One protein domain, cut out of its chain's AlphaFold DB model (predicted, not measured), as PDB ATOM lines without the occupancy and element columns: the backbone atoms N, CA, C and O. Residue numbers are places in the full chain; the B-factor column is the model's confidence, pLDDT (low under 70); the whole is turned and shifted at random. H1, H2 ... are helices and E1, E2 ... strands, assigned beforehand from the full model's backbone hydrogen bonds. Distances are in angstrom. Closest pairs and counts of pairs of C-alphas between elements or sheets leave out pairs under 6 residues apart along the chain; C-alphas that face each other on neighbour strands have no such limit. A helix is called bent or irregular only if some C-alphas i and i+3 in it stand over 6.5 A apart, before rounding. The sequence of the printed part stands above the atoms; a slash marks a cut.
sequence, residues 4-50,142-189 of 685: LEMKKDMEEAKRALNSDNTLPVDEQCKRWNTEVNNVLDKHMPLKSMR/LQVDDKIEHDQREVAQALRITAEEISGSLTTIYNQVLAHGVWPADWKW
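What this domain is: This is residues 4 to 50 and 142 to 189 of the 685 residues of the protein "Reverse transcriptase domain-containing protein" of Paramuricea clavata (UniProt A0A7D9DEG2). Three helices, H1, H2 and H4, stand nearly side by side in an up-and-down bundle, their centres making a triangle, while a smaller piece made of the short helix H3 and the two-strand hairpin E1 and E2 extends the model beyond one end of the bundle. The bundle is loosely formed, with H4 shifted along it and meeting H1 and H2 through short stretches, and residues 181 to 189 fold back from the end of H4. The printed part has 95 residues, with four named helices and two named strands in the order H1, H2, E1, E2, H3, H4; the sheet has the order E1 - E2 and is antiparallel, and the class is mostly helix. The whole is only just loose, close to compact, with a radius of gyration of the C-alphas of 15.1 A, and its elongated outline spans 45 by 28 by 19 A.

Where its parts are: H1 is residues 4 to 17, beginning at C-alpha 4 at (207.629, 151.140, 198.049) and measuring 19.9 A from first to last C-alpha. After a short link of 7 residues comes H2, residues 25 to 43, the longest helix by residues at 19 residues and 27.1 A; it ends at C-alpha 43 at (205.394, 152.671, 208.906). Residues 44 to 50 follow, and then the printed part is cut. E1 is residues 142 to 144, 6.2 A long, and E2 is residues 147 to 149, 6.1 A long. H3 is residues 152 to 161, 14.6 A long. H4 is residues 163 to 180, 25.0 A long, and ends at C-alpha 180 at (217.965, 184.539, 207.981). H4 has a kink of 28 degrees near residue 170 and is irregular, but only just: C-alphas 165 and 168 are 6.8 A apart.

How they stand to each other: H1, H2 and H4 form a bundle, up and down, each running against the one before it. H1 and H2 are a helical hairpin and touch, with the closest C-alphas, those of Ala 13 and Glu 35, 5.9 A apart; they run opposite ways at a shallow tilt of 19 degrees. H4 touches H1 with residues 165 to 169 alone; the closest C-alphas, those of Glu 11 and Glu 165, are 6.0 A apart, and the two run the same way at a shallow tilt of 23 degrees. Residues 25 to 29 of H2 and 173 to 177 of H4 touch, the closest C-alphas being those of Val 25 and Val 177 at 6.6 A; these helices run opposite ways at a shallow tilt of 16 degrees. H3 touches no helix: it is close to H1 but not clearly touching, with the closest C-alphas, those of Lys 7 and Ile 161, 7.6 A apart, and H3 and H4 meet only through their link. H2 and H3 are apart. E1 and E2 are a hairpin of antiparallel strands; N 144 and O 147, 2.8 A apart, and N 149 and O 142, 2.7 A apart, are within hydrogen-bond range. The closest C-alphas of E1 and H3 are those of Leu 142 and Val 155, 7.1 A apart. In H1, H2 and H3 every O i to N i+4 pair is within hydrogen-bond range; in H4 it is 12 of 14.

The domain as a whole: The two C-alphas farthest apart, those of Arg 50 and Ala 179, are 46.5 A from each other. Residues 51 to 141 are not printed, and C-alphas 50 and 142 are 15.1 A apart across this cut. Of the links that are printed whole, none is long; E1 to E2, E2 to H3 and H3 to H4 are tight. The mean pLDDT of the printed part is 72.9, and residues 18 to 21, 44 to 50 and 142 to 160 are under 70.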
ATOM      1  N   LEU A   4     208.274 150.434 199.154       74.75
ATOM      2  CA  LEU A   4     207.629 151.140 198.049       74.75
ATOM      3  C   LEU A   4     206.485 152.053 198.521       74.75
ATOM      4  O   LEU A   4     206.295 153.144 197.986       74.75
ATOM      5  N   GLU A   5     205.733 151.619 199.530       78.44
ATOM      6  CA  GLU A   5     204.610 152.370 200.096       78.44
ATOM      7  C   GLU A   5     205.095 153.513 200.990       78.44
ATOM      8  O   GLU A   5     204.598 154.631 200.882       78.44
ATOM      9  N   MET A   6     206.142 153.274 201.785       78.81
ATOM     10  CA  MET A   6     206.792 154.319 202.582       78.81
ATOM     11  C   MET A   6     207.389 155.421 201.694       78.81
ATOM     12  O   MET A   6     207.209 156.602 201.987       78.81
ATOM     13  N   LYS A   7     208.050 155.062 200.584       78.19
ATOM     14  CA  LYS A   7     208.547 156.044 199.605       78.19
ATOM     15  C   LYS A   7     207.426 156.871 198.987       78.19
ATOM     16  O   LYS A   7     207.569 158.080 198.843       78.19
ATOM     17  N   LYS A   8     206.305 156.233 198.642       82.31
ATOM     18  CA  LYS A   8     205.146 156.923 198.066       82.31
ATOM     19  C   LYS A   8     204.541 157.931 199.048       82.31
ATOM     20  O   LYS A   8     204.325 159.077 198.666       82.31
ATOM     21  N   ASP A   9     204.332 157.527 200.298       83.69
ATOM     22  CA  ASP A   9     203.814 158.413 201.345       83.69
ATOM     23  C   ASP A   9     204.789 159.570 201.641       83.69
ATOM     24  O   ASP A   9     204.367 160.707 201.849       83.69
ATOM     25  N   MET A  10     206.102 159.313 201.594       82.56
ATOM     26  CA  MET A  10     207.122 160.354 201.760       82.56
ATOM     27  C   MET A  10     207.174 161.330 200.570       82.56
ATOM     28  O   MET A  10     207.383 162.526 200.763       82.56
ATOM     29  N   GLU A  11     206.940 160.862 199.341       81.38
ATOM     30  CA  GLU A  11     206.787 161.722 198.155       81.38
ATOM     31  C   GLU A  11     205.515 162.587 198.221       81.38
ATOM     32  O   GLU A  11     205.522 163.748 197.802       81.38
ATOM     33  N   GLU A  12     204.420 162.074 198.784       81.44
ATOM     34  CA  GLU A  12     203.215 162.874 199.044       81.44
ATOM     35  C   GLU A  12     203.485 163.963 200.098       81.44
ATOM     36  O   GLU A  12     203.179 165.135 199.856       81.44
ATOM     37  N   ALA A  13     204.163 163.617 201.199       81.75
ATOM     38  CA  ALA A  13     204.612 164.576 202.210       81.75
ATOM     39  C   ALA A  13     205.553 165.644 201.617       81.75
ATOM     40  O   ALA A  13     205.397 166.839 201.869       81.75
ATOM     41  N   LYS A  14     206.488 165.248 200.745       76.00
ATOM     42  CA  LYS A  14     207.394 166.161 200.028       76.00
ATOM     43  C   LYS A  14     206.643 167.216 199.211       76.00
ATOM     44  O   LYS A  14     207.041 168.381 199.215       76.00
ATOM     45  N   ARG A  15     205.548 166.852 198.529       74.00
ATOM     46  CA  ARG A  15     204.715 167.829 197.791       74.00
ATOM     47  C   ARG A  15     204.063 168.842 198.724       74.00
ATOM     48  O   ARG A  15     204.031 170.023 198.388       74.00
ATOM     49  N   ALA A  16     203.585 168.400 199.886       70.50
ATOM     50  CA  ALA A  16     203.022 169.291 200.895       70.50
ATOM     51  C   ALA A  16     204.086 170.244 201.468       70.50
ATOM     52  O   ALA A  16     203.811 171.425 201.661       70.50
ATOM     53  N   LEU A  17     205.316 169.770 201.681       71.31
ATOM     54  CA  LEU A  17     206.410 170.571 202.244       71.31
ATOM     55  C   LEU A  17     206.942 171.656 201.299       71.31
ATOM     56  O   LEU A  17     207.454 172.666 201.768       71.31
ATOM     57  N   ASN A  18     206.772 171.493 199.988       68.06
ATOM     58  CA  ASN A  18     207.213 172.473 198.990       68.06
ATOM     59  C   ASN A  18     206.185 173.591 198.714       68.06
ATOM     60  O   ASN A  18     206.404 174.403 197.815       68.06
ATOM     61  N   SER A  19     205.050 173.628 199.425       61.91
ATOM     62  CA  SER A  19     203.907 174.471 199.045       61.91
ATOM     63  C   SER A  19     203.921 175.901 199.606       61.91
ATOM     64  O   SER A  19     203.054 176.675 199.216       61.91
ATOM     65  N   ASP A  20     204.841 176.263 200.512       63.06
ATOM     66  CA  ASP A  20     204.960 177.637 201.031       63.06
ATOM     67  C   ASP A  20     206.302 177.884 201.756       63.06
ATOM     68  O   ASP A  20     206.507 177.413 202.875       63.06
ATOM     69  N   ASN A  21     207.204 178.651 201.132       65.44
ATOM     70  CA  ASN A  21     208.515 179.014 201.696       65.44
ATOM     71  C   ASN A  21     208.509 180.374 202.424       65.44
ATOM     72  O   ASN A  21     209.575 180.876 202.776       65.44
ATOM     73  N   THR A  22     207.342 180.999 202.618       70.81
ATOM     74  CA  THR A  22     207.235 182.336 203.237       70.81
ATOM     75  C   THR A  22     207.100 182.299 204.761       70.81
ATOM     76  O   THR A  22     207.217 183.329 205.423       70.81
ATOM     77  N   LEU A  23     206.879 181.112 205.331       78.19
ATOM     78  CA  LEU A  23     206.710 180.923 206.770       78.19
ATOM     79  C   LEU A  23     208.021 181.153 207.544       78.19
ATOM     80  O   LEU A  23     209.102 180.912 207.009       78.19
ATOM     81  N   PRO A  24     207.969 181.547 208.829       83.69
ATOM     82  CA  PRO A  24     209.148 181.568 209.691       83.69
ATOM     83  C   PRO A  24     209.829 180.194 209.781       83.69
ATOM     84  O   PRO A  24     209.160 179.161 209.776       83.69
ATOM     85  N   VAL A  25     211.157 180.187 209.928       84.12
ATOM     86  CA  VAL A  25     211.996 178.970 209.935       84.12
ATOM     87  C   VAL A  25     211.515 177.914 210.941       84.12
ATOM     88  O   VAL A  25     211.443 176.734 210.607       84.12
ATOM     89  N   ASP A  26     211.139 178.324 212.156       84.69
ATOM     90  CA  ASP A  26     210.619 177.406 213.179       84.69
ATOM     91  C   ASP A  26     209.308 176.736 212.760       84.69
ATOM     92  O   ASP A  26     209.095 175.554 213.025       84.69
ATOM     93  N   GLU A  27     208.436 177.469 212.072       83.88
ATOM     94  CA  GLU A  27     207.151 176.945 211.619       83.88
ATOM     95  C   GLU A  27     207.333 175.990 210.432       83.88
ATOM     96  O   GLU A  27     206.681 174.947 210.366       83.88
ATOM     97  N   GLN A  28     208.300 176.280 209.552       82.06
ATOM     98  CA  GLN A  28     208.732 175.346 208.508       82.06
ATOM     99  C   GLN A  28     209.275 174.044 209.115       82.06
ATOM    100  O   GLN A  28     208.901 172.958 208.672       82.06
ATOM    101  N   CYS A  29     210.106 174.134 210.159       81.50
ATOM    102  CA  CYS A  29     210.671 172.965 210.838       81.50
ATOM    103  C   CYS A  29     209.605 172.127 211.543       81.50
ATOM    104  O   CYS A  29     209.619 170.904 211.423       81.50
ATOM    105  N   LYS A  30     208.651 172.762 212.235       83.62
ATOM    106  CA  LYS A  30     207.530 172.055 212.870       83.62
ATOM    107  C   LYS A  30     206.678 171.325 211.848       83.62
ATOM    108  O   LYS A  30     206.406 170.143 212.028       83.62
ATOM    109  N   ARG A  31     206.306 172.001 210.757       83.19
ATOM    110  CA  ARG A  31     205.540 171.389 209.667       83.19
ATOM    111  C   ARG A  31     206.289 170.199 209.075       83.19
ATOM    112  O   ARG A  31     205.704 169.135 208.910       83.19
ATOM    113  N   TRP A  32     207.589 170.357 208.830       85.19
ATOM    114  CA  TRP A  32     208.455 169.274 208.368       85.19
ATOM    115  C   TRP A  32     208.467 168.090 209.338       85.19
ATOM    116  O   TRP A  32     208.206 166.961 208.927       85.19
ATOM    117  N   ASN A  33     208.679 168.347 210.631       80.94
ATOM    118  CA  ASN A  33     208.668 167.321 211.669       80.94
ATOM    119  C   ASN A  33     207.320 166.597 211.731       80.94
ATOM    120  O   ASN A  33     207.297 165.376 211.832       80.94
ATOM    121  N   THR A  34     206.200 167.319 211.667       83.12
ATOM    122  CA  THR A  34     204.860 166.725 211.703       83.12
ATOM    123  C   THR A  34     204.622 165.804 210.512       83.12
ATOM    124  O   THR A  34     204.245 164.653 210.714       83.12
ATOM    125  N   GLU A  35     204.882 166.263 209.288       84.06
ATOM    126  CA  GLU A  35     204.644 165.452 208.086       84.06
ATOM    127  C   GLU A  35     205.529 164.204 208.052       84.06
ATOM    128  O   GLU A  35     205.047 163.100 207.799       84.06
ATOM    129  N   VAL A  36     206.815 164.350 208.382       81.38
ATOM    130  CA  VAL A  36     207.739 163.213 208.419       81.38
ATOM    131  C   VAL A  36     207.353 162.241 209.531       81.38
ATOM    132  O   VAL A  36     207.245 161.045 209.267       81.38
ATOM    133  N   ASN A  37     207.081 162.719 210.749       78.81
ATOM    134  CA  ASN A  37     206.693 161.844 211.858       78.81
ATOM    135  C   ASN A  37     205.366 161.127 211.598       78.81
ATOM    136  O   ASN A  37     205.256 159.966 211.960       78.81
ATOM    137  N   ASN A  38     204.403 161.737 210.903       82.50
ATOM    138  CA  ASN A  38     203.166 161.053 210.515       82.50
ATOM    139  C   ASN A  38     203.443 159.831 209.619       82.50
ATOM    140  O   ASN A  38     202.848 158.767 209.808       82.50
ATOM    141  N   VAL A  39     204.370 159.961 208.661       81.50
ATOM    142  CA  VAL A  39     204.800 158.843 207.805       81.50
ATOM    143  C   VAL A  39     205.589 157.812 208.622       81.50
ATOM    144  O   VAL A  39     205.359 156.609 208.485       81.50
ATOM    145  N   LEU A  40     206.487 158.259 209.507       74.94
ATOM    146  CA  LEU A  40     207.269 157.366 210.369       74.94
ATOM    147  C   LEU A  40     206.380 156.600 211.356       74.94
ATOM    148  O   LEU A  40     206.550 155.399 211.487       74.94
ATOM    149  N   ASP A  41     205.404 157.226 212.001       77.38
ATOM    150  CA  ASP A  41     204.495 156.563 212.943       77.38
ATOM    151  C   ASP A  41     203.591 155.542 212.238       77.38
ATOM    152  O   ASP A  41     203.269 154.495 212.810       77.38
ATOM    153  N   LYS A  42     203.227 155.803 210.973       80.88
ATOM    154  CA  LYS A  42     202.472 154.869 210.125       80.88
ATOM    155  C   LYS A  42     203.283 153.615 209.787       80.88
ATOM    156  O   LYS A  42     202.747 152.509 209.860       80.88
ATOM    157  N   HIS A  43     204.557 153.770 209.422       77.81
ATOM    158  CA  HIS A  43     205.394 152.671 208.906       77.81
ATOM    159  C   HIS A  43     206.364 152.065 209.936       77.81
ATOM    160  O   HIS A  43     206.829 150.941 209.756       77.81
ATOM    161  N   MET A  44     206.662 152.778 211.023       67.81
ATOM    162  CA  MET A  44     207.661 152.459 212.056       67.81
ATOM    163  C   MET A  44     207.202 152.866 213.479       67.81
ATOM    164  O   MET A  44     207.890 153.621 214.170       67.81
ATOM    165  N   PRO A  45     206.068 152.341 213.979       68.31
ATOM    166  CA  PRO A  45     205.536 152.725 215.285       68.31
ATOM    167  C   PRO A  45     206.444 152.291 216.449       68.31
ATOM    168  O   PRO A  45     206.892 151.141 216.525       68.31
ATOM    169  N   LEU A  46     206.645 153.187 217.421       53.84
ATOM    170  CA  LEU A  46     207.397 152.904 218.648       53.84
ATOM    171  C   LEU A  46     206.702 151.828 219.503       53.84
ATOM    172  O   LEU A  46     205.542 151.965 219.894       53.84
ATOM    173  N   LYS A  47     207.433 150.762 219.863       53.91
ATOM    174  CA  LYS A  47     206.949 149.696 220.760       53.91
ATOM    175  C   LYS A  47     207.814 149.565 222.012       53.91
ATOM    176  O   LYS A  47     208.986 149.211 221.947       53.91
ATOM    177  N   SER A  48     207.200 149.759 223.178       45.53
ATOM    178  CA  SER A  48     207.848 149.550 224.479       45.53
ATOM    179  C   SER A  48     207.844 148.070 224.871       45.53
ATOM    180  O   SER A  48     206.783 147.465 225.025       45.53
ATOM    181  N   MET A  49     209.025 147.484 225.103       44.56
ATOM    182  CA  MET A  49     209.168 146.098 225.570       44.56
ATOM    183  C   MET A  49     209.872 146.013 226.928       44.56
ATOM    184  O   MET A  49     210.867 146.682 227.194       44.56
ATOM    185  N   ARG A  50     209.387 145.132 227.809       40.12
ATOM    186  CA  ARG A  50     210.008 144.898 229.117       40.12
ATOM    187  C   ARG A  50     211.158 143.895 228.995       40.12
ATOM    188  O   ARG A  50     210.926 142.686 228.964       40.12
ATOM    189  N   LEU A 142     212.863 147.907 215.516       48.34
ATOM    190  CA  LEU A 142     211.836 148.193 214.508       48.34
ATOM    191  C   LEU A 142     211.129 146.903 214.099       48.34
ATOM    192  O   LEU A 142     211.767 145.864 213.995       48.34
ATOM    193  N   GLN A 143     209.817 146.941 213.853       46.62
ATOM    194  CA  GLN A 143     209.115 145.792 213.274       46.62
ATOM    195  C   GLN A 143     209.066 145.933 211.751       46.62
ATOM    196  O   GLN A 143     208.388 146.809 211.226       46.62
ATOM    197  N   VAL A 144     209.764 145.041 211.055       51.53
ATOM    198  CA  VAL A 144     209.858 144.973 209.596       51.53
ATOM    199  C   VAL A 144     209.309 143.610 209.169       51.53
ATOM    200  O   VAL A 144     209.889 142.586 209.512       51.53
ATOM    201  N   ASP A 145     208.168 143.589 208.467       49.84
ATOM    202  CA  ASP A 145     207.535 142.359 207.935       49.84
ATOM    203  C   ASP A 145     207.333 141.274 209.004       49.84
ATOM    204  O   ASP A 145     207.806 140.146 208.886       49.84
ATOM    205  N   ASP A 146     206.679 141.653 210.105       51.94
ATOM    206  CA  ASP A 146     206.408 140.786 211.262       51.94
ATOM    207  C   ASP A 146     207.636 140.216 211.988       51.94
ATOM    208  O   ASP A 146     207.512 139.392 212.900       51.94
ATOM    209  N   LYS A 147     208.825 140.737 211.682       45.75
ATOM    210  CA  LYS A 147     210.071 140.459 212.395       45.75
ATOM    211  C   LYS A 147     210.541 141.707 213.138       45.75
ATOM    212  O   LYS A 147     210.495 142.808 212.604       45.75
ATOM    213  N   ILE A 148     210.978 141.549 214.386       50.62
ATOM    214  CA  ILE A 148     211.565 142.656 215.152       50.62
ATOM    215  C   ILE A 148     213.062 142.697 214.835       50.62
ATOM    216  O   ILE A 148     213.795 141.786 215.217       50.62
ATOM    217  N   GLU A 149     213.484 143.737 214.123       53.62
ATOM    218  CA  GLU A 149     214.871 144.014 213.776       53.62
ATOM    219  C   GLU A 149     215.543 144.817 214.894       53.62
ATOM    220  O   GLU A 149     214.999 145.805 215.400       53.62
ATOM    221  N   HIS A 150     216.717 144.354 215.312       46.09
ATOM    222  CA  HIS A 150     217.462 144.886 216.454       46.09
ATOM    223  C   HIS A 150     218.821 145.473 216.037       46.09
ATOM    224  O   HIS A 150     219.491 146.107 216.862       46.09
ATOM    225  N   ASP A 151     219.243 145.265 214.785       56.59
ATOM    226  CA  ASP A 151     220.489 145.801 214.247       56.59
ATOM    227  C   ASP A 151     220.360 147.300 213.924       56.59
ATOM    228  O   ASP A 151     219.581 147.727 213.074       56.59
ATOM    229  N   GLN A 152     221.167 148.124 214.597       53.50
ATOM    230  CA  GLN A 152     221.180 149.577 214.404       53.50
ATOM    231  C   GLN A 152     221.625 149.994 212.994       53.50
ATOM    232  O   GLN A 152     221.316 151.103 212.561       53.50
ATOM    233  N   ARG A 153     222.346 149.131 212.267       55.19
ATOM    234  CA  ARG A 153     222.703 149.384 210.866       55.19
ATOM    235  C   ARG A 153     221.488 149.273 209.962       55.19
ATOM    236  O   ARG A 153     221.306 150.152 209.134       55.19
ATOM    237  N   GLU A 154     220.640 148.271 210.170       56.19
ATOM    238  CA  GLU A 154     219.396 148.091 209.410       56.19
ATOM    239  C   GLU A 154     218.396 149.226 209.703       56.19
ATOM    240  O   GLU A 154     217.772 149.767 208.794       56.19
ATOM    241  N   VAL A 155     218.331 149.698 210.956       54.91
ATOM    242  CA  VAL A 155     217.553 150.893 211.351       54.91
ATOM    243  C   VAL A 155     218.049 152.162 210.634       54.91
ATOM    244  O   VAL A 155     217.250 152.953 210.133       54.91
ATOM    245  N   ALA A 156     219.366 152.366 210.546       58.62
ATOM    246  CA  ALA A 156     219.947 153.491 209.807       58.62
ATOM    247  C   ALA A 156     219.771 153.349 208.282       58.62
ATOM    248  O   ALA A 156     219.598 154.348 207.582       58.62
ATOM    249  N   GLN A 157     219.780 152.116 207.769       62.19
ATOM    250  CA  GLN A 157     219.511 151.802 206.368       62.19
ATOM    251  C   GLN A 157     218.074 152.192 205.991       62.19
ATOM    252  O   GLN A 157     217.884 152.796 204.941       62.19
ATOM    253  N   ALA A 158     217.092 151.955 206.870       57.94
ATOM    254  CA  ALA A 158     215.697 152.351 206.666       57.94
ATOM    255  C   ALA A 158     215.519 153.875 206.508       57.94
ATOM    256  O   ALA A 158     214.783 154.325 205.635       57.94
ATOM    257  N   LEU A 159     216.260 154.686 207.274       56.41
ATOM    258  CA  LEU A 159     216.277 156.151 207.114       56.41
ATOM    259  C   LEU A 159     216.980 156.605 205.824       56.41
ATOM    260  O   LEU A 159     216.670 157.668 205.289       56.41
ATOM    261  N   ARG A 160     217.915 155.804 205.297       69.00
ATOM    262  CA  ARG A 160     218.568 156.072 204.006       69.00
ATOM    263  C   ARG A 160     217.603 155.918 202.831       69.00
ATOM    264  O   ARG A 160     217.803 156.566 201.809       69.00
ATOM    265  N   ILE A 161     216.584 155.065 202.958       70.81
ATOM    266  CA  ILE A 161     215.634 154.758 201.878       70.81
ATOM    267  C   ILE A 161     214.838 155.997 201.467       70.81
ATOM    268  O   ILE A 161     214.557 156.135 200.281       70.81
ATOM    269  N   THR A 162     214.531 156.896 202.408       70.62
ATOM    270  CA  THR A 162     213.771 158.131 202.161       70.62
ATOM    271  C   THR A 162     214.643 159.376 201.981       70.62
ATOM    272  O   THR A 162     214.133 160.496 201.977       70.62
ATOM    273  N   ALA A 163     215.968 159.211 201.891       75.25
ATOM    274  CA  ALA A 163     216.908 160.328 201.851       75.25
ATOM    275  C   ALA A 163     216.744 161.196 200.590       75.25
ATOM    276  O   ALA A 163     216.842 162.420 200.675       75.25
ATOM    277  N   GLU A 164     216.476 160.587 199.432       78.81
ATOM    278  CA  GLU A 164     216.288 161.316 198.171       78.81
ATOM    279  C   GLU A 164     215.027 162.188 198.219       78.81
ATOM    280  O   GLU A 164     215.042 163.347 197.796       78.81
ATOM    281  N   GLU A 165     213.960 161.671 198.817       78.56
ATOM    282  CA  GLU A 165     212.663 162.319 198.948       78.56
ATOM    283  C   GLU A 165     212.724 163.519 199.914       78.56
ATOM    284  O   GLU A 165     212.192 164.587 199.600       78.56
ATOM    285  N   ILE A 166     213.431 163.393 201.047       76.06
ATOM    286  CA  ILE A 166     213.526 164.451 202.076       76.06
ATOM    287  C   ILE A 166     214.654 165.467 201.834       76.06
ATOM    288  O   ILE A 166     214.605 166.575 202.369       76.06
ATOM    289  N   SER A 167     215.677 165.120 201.047       83.00
ATOM    290  CA  SER A 167     216.856 165.981 200.850       83.00
ATOM    291  C   SER A 167     216.505 167.356 200.279       83.00
ATOM    292  O   SER A 167     217.065 168.363 200.711       83.00
ATOM    293  N   GLY A 168     215.547 167.419 199.349       83.62
ATOM    294  CA  GLY A 168     215.113 168.671 198.730       83.62
ATOM    295  C   GLY A 168     214.460 169.629 199.727       83.62
ATOM    296  O   GLY A 168     214.830 170.800 199.782       83.62
ATOM    297  N   SER A 169     213.540 169.132 200.561       82.56
ATOM    298  CA  SER A 169     212.861 169.960 201.565       82.56
ATOM    299  C   SER A 169     213.815 170.399 202.679       82.56
ATOM    300  O   SER A 169     213.807 171.566 203.064       82.56
ATOM    301  N   LEU A 170     214.715 169.513 203.123       83.75
ATOM    302  CA  LEU A 170     215.770 169.868 204.078       83.75
ATOM    303  C   LEU A 170     216.731 170.921 203.524       83.75
ATOM    304  O   LEU A 170     217.064 171.863 204.232       83.75
ATOM    305  N   THR A 171     217.127 170.811 202.254       88.38
ATOM    306  CA  THR A 171     217.993 171.806 201.600       88.38
ATOM    307  C   THR A 171     217.346 173.188 201.604       88.38
ATOM    308  O   THR A 171     218.011 174.181 201.901       88.38
ATOM    309  N   THR A 172     216.042 173.266 201.323       85.38
ATOM    310  CA  THR A 172     215.287 174.521 201.408       85.38
ATOM    311  C   THR A 172     215.349 175.100 202.818       85.38
ATOM    312  O   THR A 172     215.739 176.256 202.972       85.38
ATOM    313  N   ILE A 173     215.056 174.300 203.846       85.81
ATOM    314  CA  ILE A 173     215.088 174.752 205.245       85.81
ATOM    315  C   ILE A 173     216.504 175.191 205.648       85.81
ATOM    316  O   ILE A 173     216.666 176.263 206.224       85.81
ATOM    317  N   TYR A 174     217.544 174.431 205.297       90.56
ATOM    318  CA  TYR A 174     218.944 174.780 205.572       90.56
ATOM    319  C   TYR A 174     219.343 176.118 204.949       90.56
ATOM    320  O   TYR A 174     219.946 176.962 205.610       90.56
ATOM    321  N   ASN A 175     218.964 176.356 203.694       88.69
ATOM    322  CA  ASN A 175     219.239 177.631 203.039       88.69
ATOM    323  C   ASN A 175     218.462 178.784 203.688       88.69
ATOM    324  O   ASN A 175     218.998 179.883 203.803       88.69
ATOM    325  N   GLN A 176     217.235 178.544 204.160       83.38
ATOM    326  CA  GLN A 176     216.450 179.537 204.901       83.38
ATOM    327  C   GLN A 176     217.078 179.874 206.260       83.38
ATOM    328  O   GLN A 176     217.157 181.053 206.611       83.38
ATOM    329  N   VAL A 177     217.582 178.867 206.983       87.81
ATOM    330  CA  VAL A 177     218.353 179.027 208.229       87.81
ATOM    331  C   VAL A 177     219.569 179.921 207.993       87.81
ATOM    332  O   VAL A 177     219.781 180.874 208.743       87.81
ATOM    333  N   LEU A 178     220.334 179.665 206.925       85.00
ATOM    334  CA  LEU A 178     221.514 180.459 206.573       85.00
ATOM    335  C   LEU A 178     221.156 181.885 206.138       85.00
ATOM    336  O   LEU A 178     221.787 182.835 206.594       85.00
ATOM    337  N   ALA A 179     220.134 182.050 205.293       81.88
ATOM    338  CA  ALA A 179     219.722 183.354 204.773       81.88
ATOM    339  C   ALA A 179     219.228 184.303 205.876       81.88
ATOM    340  O   ALA A 179     219.493 185.504 205.825       81.88
ATOM    341  N   HIS A 180     218.532 183.762 206.879       80.00
ATOM    342  CA  HIS A 180     217.965 184.539 207.981       80.00
ATOM    343  C   HIS A 180     218.854 184.568 209.230       80.00
ATOM    344  O   HIS A 180     218.609 185.371 210.128       80.00
ATOM    345  N   GLY A 181     219.871 183.704 209.314       83.50
ATOM    346  CA  GLY A 181     220.714 183.567 210.504       83.50
ATOM    347  C   GLY A 181     219.958 183.038 211.728       83.50
ATOM    348  O   GLY A 181     220.309 183.373 212.859       83.50
ATOM    349  N   VAL A 182     218.902 182.241 211.524       84.56
ATOM    350  CA  VAL A 182     218.031 181.733 212.598       84.56
ATOM    351  C   VAL A 182     218.147 180.221 212.697       84.56
ATOM    352  O   VAL A 182     217.734 179.506 211.790       84.56
ATOM    353  N   TRP A 183     218.651 179.734 213.830       87.56
ATOM    354  CA  TRP A 183     218.691 178.301 214.124       87.56
ATOM    355  C   TRP A 183     217.348 177.816 214.689       87.56
ATOM    356  O   TRP A 183     216.909 178.397 215.696       87.56
ATOM    357  N   PRO A 184     216.730 176.755 214.131       88.06
ATOM    358  CA  PRO A 184     215.435 176.264 214.594       88.06
ATOM    359  C   PRO A 184     215.472 175.835 216.063       88.06
ATOM    360  O   PRO A 184     216.434 175.218 216.522       88.06
ATOM    361  N   ALA A 185     214.424 176.149 216.819       86.06
ATOM    362  CA  ALA A 185     214.313 175.842 218.239       86.06
ATOM    363  C   ALA A 185     214.325 174.331 218.504       86.06
ATOM    364  O   ALA A 185     215.032 173.879 219.403       86.06
ATOM    365  N   ASP A 186     213.613 173.553 217.685       77.12
ATOM    366  CA  ASP A 186     213.559 172.090 217.799       77.12
ATOM    367  C   ASP A 186     214.935 171.444 217.592       77.12
ATOM    368  O   ASP A 186     215.231 170.401 218.172       77.12
ATOM    369  N   TRP A 187     215.802 172.083 216.802       82.44
ATOM    370  CA  TRP A 187     217.137 171.573 216.487       82.44
ATOM    371  C   TRP A 187     218.158 171.827 217.590       82.44
ATOM    372  O   TRP A 187     219.168 171.141 217.658       82.44
ATOM    373  N   LYS A 188     217.869 172.747 218.516       81.25
ATOM    374  CA  LYS A 188     218.739 173.038 219.667       81.25
ATOM    375  C   LYS A 188     218.659 171.973 220.763       81.25
ATOM    376  O   LYS A 188     219.432 172.025 221.721       81.25
ATOM    377  N   TRP A 189     217.711 171.043 220.670       76.38
ATOM    378  CA  TRP A 189     217.558 169.962 221.634       76.38
ATOM    379  C   TRP A 189     218.473 168.784 221.294       76.38
ATOM    380  O   TRP A 189     218.674 168.431 220.136       76.38
TER     381      TRP A 189